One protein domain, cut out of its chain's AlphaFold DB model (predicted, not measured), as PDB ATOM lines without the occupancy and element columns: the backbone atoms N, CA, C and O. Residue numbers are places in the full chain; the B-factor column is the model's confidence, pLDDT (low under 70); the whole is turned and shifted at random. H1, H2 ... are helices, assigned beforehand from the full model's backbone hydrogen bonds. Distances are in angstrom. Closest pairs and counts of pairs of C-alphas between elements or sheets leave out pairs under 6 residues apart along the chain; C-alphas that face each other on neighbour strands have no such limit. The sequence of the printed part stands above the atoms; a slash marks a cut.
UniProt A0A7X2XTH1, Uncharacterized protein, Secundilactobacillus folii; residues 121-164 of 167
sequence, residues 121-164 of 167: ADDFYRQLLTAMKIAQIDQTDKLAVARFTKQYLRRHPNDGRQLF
ATOM      1  N   ALA A 121     -42.129 -27.173 -40.982       81.25
ATOM      2  CA  ALA A 121     -41.558 -26.323 -39.950       81.25
ATOM      3  C   ALA A 121     -42.437 -25.097 -39.683       81.25
ATOM      4  O   ALA A 121     -42.766 -24.817 -38.532       81.25
ATOM      5  N   ASP A 122     -42.879 -24.403 -40.731       82.19
ATOM      6  CA  ASP A 122     -43.717 -23.212 -40.585       82.19
ATOM      7  C   ASP A 122     -45.096 -23.519 -39.973       82.19
ATOM      8  O   ASP A 122     -45.529 -22.829 -39.046       82.19
ATOM      9  N   ASP A 123     -45.762 -24.596 -40.410       82.19
ATOM     10  CA  ASP A 123     -47.031 -25.051 -39.827       82.19
ATOM     11  C   ASP A 123     -46.854 -25.420 -38.344       82.19
ATOM     12  O   ASP A 123     -47.665 -25.018 -37.502       82.19
ATOM     13  N   PHE A 124     -45.765 -26.112 -37.991       85.50
ATOM     14  CA  PHE A 124     -45.441 -26.429 -36.600       85.50
ATOM     15  C   PHE A 124     -45.247 -25.165 -35.754       85.50
ATOM     16  O   PHE A 124     -45.849 -25.046 -34.683       85.50
ATOM     17  N   TYR A 125     -44.434 -24.206 -36.212       85.31
ATOM     18  CA  TYR A 125     -44.179 -22.980 -35.456       85.31
ATOM     19  C   TYR A 125     -45.445 -22.131 -35.309       85.31
ATOM     20  O   TYR A 125     -45.700 -21.607 -34.222       85.31
ATOM     21  N   ARG A 126     -46.294 -22.052 -36.342       84.75
ATOM     22  CA  ARG A 126     -47.601 -21.380 -36.255       84.75
ATOM     23  C   ARG A 126     -48.515 -22.025 -35.214       84.75
ATOM     24  O   ARG A 126     -49.133 -21.311 -34.417       84.75
ATOM     25  N   GLN A 127     -48.586 -23.354 -35.177       87.69
ATOM     26  CA  GLN A 127     -49.369 -24.074 -34.169       87.69
ATOM     27  C   GLN A 127     -48.807 -23.865 -32.758       87.69
ATOM     28  O   GLN A 127     -49.567 -23.569 -31.835       87.69
ATOM     29  N   LEU A 128     -47.482 -23.933 -32.597       89.00
ATOM     30  CA  LEU A 128     -46.804 -23.688 -31.325       89.00
ATOM     31  C   LEU A 128     -47.089 -22.273 -30.795       89.00
ATOM     32  O   LEU A 128     -47.472 -22.124 -29.634       89.00
ATOM     33  N   LEU A 129     -46.956 -21.244 -31.638       88.88
ATOM     34  CA  LEU A 129     -47.239 -19.852 -31.274       88.88
ATOM     35  C   LEU A 129     -48.717 -19.639 -30.928       88.88
ATOM     36  O   LEU A 129     -49.040 -18.948 -29.961       88.88
ATOM     37  N   THR A 130     -49.625 -20.274 -31.671       90.19
ATOM     38  CA  THR A 130     -51.062 -20.243 -31.369       90.19
ATOM     39  C   THR A 130     -51.348 -20.879 -30.009       90.19
ATOM     40  O   THR A 130     -52.063 -20.297 -29.193       90.19
ATOM     41  N   ALA A 131     -50.738 -22.029 -29.716       91.94
ATOM     42  CA  ALA A 131     -50.877 -22.705 -28.431       91.94
ATOM     43  C   ALA A 131     -50.304 -21.873 -27.272       91.94
ATOM     44  O   ALA A 131     -50.935 -21.789 -26.219       91.94
ATOM     45  N   MET A 132     -49.160 -21.206 -27.470       92.50
ATOM     46  CA  MET A 132     -48.598 -20.262 -26.495       92.50
ATOM     47  C   MET A 132     -49.548 -19.095 -26.225       92.50
ATOM     48  O   MET A 132     -49.756 -18.734 -25.069       92.50
ATOM     49  N   LYS A 133     -50.162 -18.533 -27.274       91.75
ATOM     50  CA  LYS A 133     -51.133 -17.438 -27.152       91.75
ATOM     51  C   LYS A 133     -52.378 -17.867 -26.373       91.75
ATOM     52  O   LYS A 133     -52.807 -17.141 -25.482       91.75
ATOM     53  N   ILE A 134     -52.930 -19.047 -26.669       93.12
ATOM     54  CA  ILE A 134     -54.082 -19.617 -25.945       93.12
ATOM     55  C   ILE A 134     -53.734 -19.856 -24.471       93.12
ATOM     56  O   ILE A 134     -54.540 -19.567 -23.593       93.12
ATOM     57  N   ALA A 135     -52.524 -20.343 -24.195       93.12
ATOM     58  CA  ALA A 135     -52.027 -20.573 -22.842       93.12
ATOM     59  C   ALA A 135     -51.498 -19.305 -22.142       93.12
ATOM     60  O   ALA A 135     -50.973 -19.413 -21.037       93.12
ATOM     61  N   GLN A 136     -51.621 -18.129 -22.775       94.94
ATOM     62  CA  GLN A 136     -51.169 -16.833 -22.258       94.94
ATOM     63  C   GLN A 136     -49.698 -16.832 -21.803       94.94
ATOM     64  O   GLN A 136     -49.340 -16.217 -20.801       94.94
ATOM     65  N   ILE A 137     -48.834 -17.533 -22.542       93.94
ATOM     66  CA  ILE A 137     -47.395 -17.549 -22.271       93.94
ATOM     67  C   ILE A 137     -46.799 -16.195 -22.650       93.94
ATOM     68  O   ILE A 137     -46.938 -15.748 -23.792       93.94
ATOM     69  N   ASP A 138     -46.095 -15.575 -21.705       90.31
ATOM     70  CA  ASP A 138     -45.263 -14.409 -21.981       90.31
ATOM     71  C   ASP A 138     -44.113 -14.816 -22.912       90.31
ATOM     72  O   ASP A 138     -43.211 -15.565 -22.535       90.31
ATOM     73  N   GLN A 139     -44.161 -14.330 -24.152       84.19
ATOM     74  CA  GLN A 139     -43.171 -14.651 -25.181       84.19
ATOM     75  C   GLN A 139     -41.826 -13.943 -24.953       84.19
ATOM     76  O   GLN A 139     -40.843 -14.273 -25.616       84.19
ATOM     77  N   THR A 140     -41.763 -12.993 -24.016       90.12
ATOM     78  CA  THR A 140     -40.520 -12.328 -23.607       90.12
ATOM     79  C   THR A 140     -39.797 -13.084 -22.485       90.12
ATOM     80  O   THR A 140     -38.569 -13.000 -22.378       90.12
ATOM     81  N   ASP A 141     -40.515 -13.918 -21.719       93.81
ATOM     82  CA  ASP A 141     -39.927 -14.846 -20.752       93.81
ATOM     83  C   ASP A 141     -39.408 -16.108 -21.461       93.81
ATOM     84  O   ASP A 141     -40.113 -17.097 -21.694       93.81
ATOM     85  N   LYS A 142     -38.105 -16.100 -21.760       90.75
ATOM     86  CA  LYS A 142     -37.409 -17.219 -22.413       90.75
ATOM     87  C   LYS A 142     -37.551 -18.547 -21.657       90.75
ATOM     88  O   LYS A 142     -37.555 -19.600 -22.297       90.75
ATOM     89  N   LEU A 143     -37.660 -18.534 -20.324       92.62
ATOM     90  CA  LEU A 143     -37.816 -19.754 -19.524       92.62
ATOM     91  C   LEU A 143     -39.237 -20.311 -19.642       92.62
ATOM     92  O   LEU A 143     -39.398 -21.530 -19.784       92.62
ATOM     93  N   ALA A 144     -40.250 -19.442 -19.617       91.06
ATOM     94  CA  ALA A 144     -41.641 -19.832 -19.838       91.06
ATOM     95  C   ALA A 144     -41.835 -20.408 -21.247       91.06
ATOM     96  O   ALA A 144     -42.372 -21.512 -21.389       91.06
ATOM     97  N   VAL A 145     -41.298 -19.729 -22.268       90.94
ATOM     98  CA  VAL A 145     -41.294 -20.200 -23.660       90.94
ATOM     99  C   VAL A 145     -40.620 -21.567 -23.773       90.94
ATOM    100  O   VAL A 145     -41.231 -22.512 -24.269       90.94
ATOM    101  N   ALA A 146     -39.395 -21.729 -23.261       90.25
ATOM    102  CA  ALA A 146     -38.664 -22.994 -23.364       90.25
ATOM    103  C   ALA A 146     -39.391 -24.159 -22.668       90.25
ATOM    104  O   ALA A 146     -39.451 -25.276 -23.198       90.25
ATOM    105  N   ARG A 147     -39.975 -23.910 -21.487       92.56
ATOM    106  CA  ARG A 147     -40.749 -24.914 -20.746       92.56
ATOM    107  C   ARG A 147     -41.996 -25.328 -21.522       92.56
ATOM    108  O   ARG A 147     -42.255 -26.528 -21.641       92.56
ATOM    109  N   PHE A 148     -42.723 -24.356 -22.071       93.81
ATOM    110  CA  PHE A 148     -43.915 -24.613 -22.869       93.81
ATOM    111  C   PHE A 148     -43.576 -25.388 -24.144       93.81
ATOM    112  O   PHE A 148     -44.178 -26.430 -24.393       93.81
ATOM    113  N   THR A 149     -42.552 -24.973 -24.896       90.44
ATOM    114  CA  THR A 149     -42.097 -25.677 -26.106       90.44
ATOM    115  C   THR A 149     -41.733 -27.131 -25.815       90.44
ATOM    116  O   THR A 149     -42.163 -28.034 -26.531       90.44
ATOM    117  N   LYS A 150     -41.011 -27.404 -24.718       90.81
ATOM    118  CA  LYS A 150     -40.674 -28.782 -24.315       90.81
ATOM    119  C   LYS A 150     -41.918 -29.610 -23.986       90.81
ATOM    120  O   LYS A 150     -41.973 -30.796 -24.309       90.81
ATOM    121  N   GLN A 151     -42.911 -29.012 -23.328       92.19
ATOM    122  CA  GLN A 151     -44.179 -29.675 -23.027       92.19
ATOM    123  C   GLN A 151     -44.998 -29.936 -24.296       92.19
ATOM    124  O   GLN A 151     -45.557 -31.022 -24.440       92.19
ATOM    125  N   TYR A 152     -45.029 -28.973 -25.215       90.00
ATOM    126  CA  TYR A 152     -45.689 -29.087 -26.509       90.00
ATOM    127  C   TYR A 152     -45.081 -30.233 -27.328       90.00
ATOM    128  O   TYR A 152     -45.786 -31.172 -27.678       90.00
ATOM    129  N   LEU A 153     -43.757 -30.261 -27.502       88.75
ATOM    130  CA  LEU A 153     -43.056 -31.341 -28.212       88.75
ATOM    131  C   LEU A 153     -43.308 -32.734 -27.609       88.75
ATOM    132  O   LEU A 153     -43.420 -33.714 -28.340       88.75
ATOM    133  N   ARG A 154     -43.438 -32.844 -26.279       89.12
ATOM    134  CA  ARG A 154     -43.783 -34.116 -25.612       89.12
ATOM    135  C   ARG A 154     -45.205 -34.585 -25.916       89.12
ATOM    136  O   ARG A 154     -45.435 -35.787 -25.977       89.12
ATOM    137  N   ARG A 155     -46.147 -33.652 -26.071       88.62
ATOM    138  CA  ARG A 155     -47.542 -33.935 -26.446       88.62
ATOM    139  C   ARG A 155     -47.699 -34.187 -27.947       88.62
ATOM    140  O   ARG A 155     -48.615 -34.899 -28.339       88.62
ATOM    141  N   HIS A 156     -46.767 -33.671 -28.747       86.38
ATOM    142  CA  HIS A 156     -46.732 -33.752 -30.208       86.38
ATOM    143  C   HIS A 156     -45.445 -34.446 -30.711       86.38
ATOM    144  O   HIS A 156     -44.654 -33.854 -31.451       86.38
ATOM    145  N   PRO A 157     -45.180 -35.708 -30.313       82.75
ATOM    146  CA  PRO A 157     -43.885 -36.354 -30.541       82.75
ATOM    147  C   PRO A 157     -43.606 -36.703 -32.010       82.75
ATOM    148  O   PRO A 157     -42.457 -36.983 -32.355       82.75
ATOM    149  N   ASN A 158     -44.630 -36.745 -32.865       82.62
ATOM    150  CA  ASN A 158     -44.466 -36.972 -34.304       82.62
ATOM    151  C   ASN A 158     -44.102 -35.668 -35.017       82.62
ATOM    152  O   ASN A 158     -43.142 -35.656 -35.781       82.62
ATOM    153  N   ASP A 159     -44.784 -34.573 -34.683       75.12
ATOM    154  CA  ASP A 159     -44.541 -33.248 -35.262       75.12
ATOM    155  C   ASP A 159     -43.121 -32.776 -34.930       75.12
ATOM    156  O   ASP A 159     -42.364 -32.384 -35.813       75.12
ATOM    157  N   GLY A 160     -42.694 -32.952 -33.673       70.62
ATOM    158  CA  GLY A 160     -41.328 -32.645 -33.254       70.62
ATOM    159  C   GLY A 160     -40.254 -33.476 -33.964       70.62
ATOM    160  O   GLY A 160     -39.178 -32.962 -34.242       70.62
ATOM    161  N   ARG A 161     -40.528 -34.749 -34.287       74.69
ATOM    162  CA  ARG A 161     -39.589 -35.597 -35.042       74.69
ATOM    163  C   ARG A 161     -39.470 -35.159 -36.499       74.69
ATOM    164  O   ARG A 161     -38.370 -35.181 -37.040       74.69
ATOM    165  N   GLN A 162     -40.572 -34.731 -37.112       69.94
ATOM    166  CA  GLN A 162     -40.583 -34.287 -38.507       69.94
ATOM    167  C   GLN A 162     -39.779 -33.000 -38.745       69.94
ATOM    168  O   GLN A 162     -39.313 -32.806 -39.858       69.94
ATOM    169  N   LEU A 163     -39.538 -32.176 -37.718       68.75
ATOM    170  CA  LEU A 163     -38.692 -30.972 -37.818       68.75
ATOM    171  C   LEU A 163     -37.197 -31.261 -38.012       68.75
ATOM    172  O   LEU A 163     -36.462 -30.402 -38.488       68.75
ATOM    173  N   PHE A 164     -36.728 -32.435 -37.583       67.06
ATOM    174  CA  PHE A 164     -35.298 -32.779 -37.574       67.06
ATOM    175  C   PHE A 164     -34.942 -33.903 -38.550       67.06
ATOM    176  O   PHE A 164     -33.765 -34.207 -38.739       67.06
TER     177      PHE A 164
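This is residues 121 to 164 of the 167 residues of an uncharacterized protein of Secundilactobacillus folii (UniProt A0A7X2XTH1). Two helices of equal length, H1 and H2, cross near their middles as a wide X, joined at one end of the domain by the link of residues 135 to 141. At the other end the short helix H3 turns off after the last residue of H2 and comes near the first half of H1. The printed part has 44 residues with three named helices, H1, H2 and H3 in that order, and no named strand; its class is all helix. It is compact, with a radius of gyration of the C-alphas of 10.1 A, yet elongated in outline, spanning 26 by 16 by 15 A.

Find C-alpha 121 at (-41.558, -26.323, -39.950); from there H1 runs through residues 121 to 134, 19.9 A long. Go on to C-alpha 142 at (-37.409, -17.219, -22.413), where H2 begins; it takes residues 142 to 155 and measures 20.0 A. H3 holds residues 157 to 162 and ends at C-alpha 162, (-40.583, -34.287, -38.507).

Look at Leu 128 and Thr 149, whose C-alphas, the closest of H1 and H2, are 7.3 A apart. Here the two helices touch, H1 with residues 128 to 132 alone. They run opposite ways at a steep tilt of 68 degrees, only just short of about perpendicular. H3 is close to H2 but not clearly touching, the closest C-alphas being those of Leu 153 and Gly 160 at 5.5 A; their lines are about perpendicular, at 80 degrees. H3 is also close to H1 but not clearly touching, with the C-alphas of Phe 124 and Asp 159 closest at 7.0 A. In H1 and H2 every O i to N i+4 pair is within hydrogen-bond range; in H3, 1 of 2.

The C-alphas farthest apart are those of Gln 136 and Phe 164, at 27.2 A. The printed part has no cut; the link from H1 to H2 is short, that from H2 to H3 tight. Mean pLDDT of the printed part is 86.7, and residues 162 to 164 are under 70.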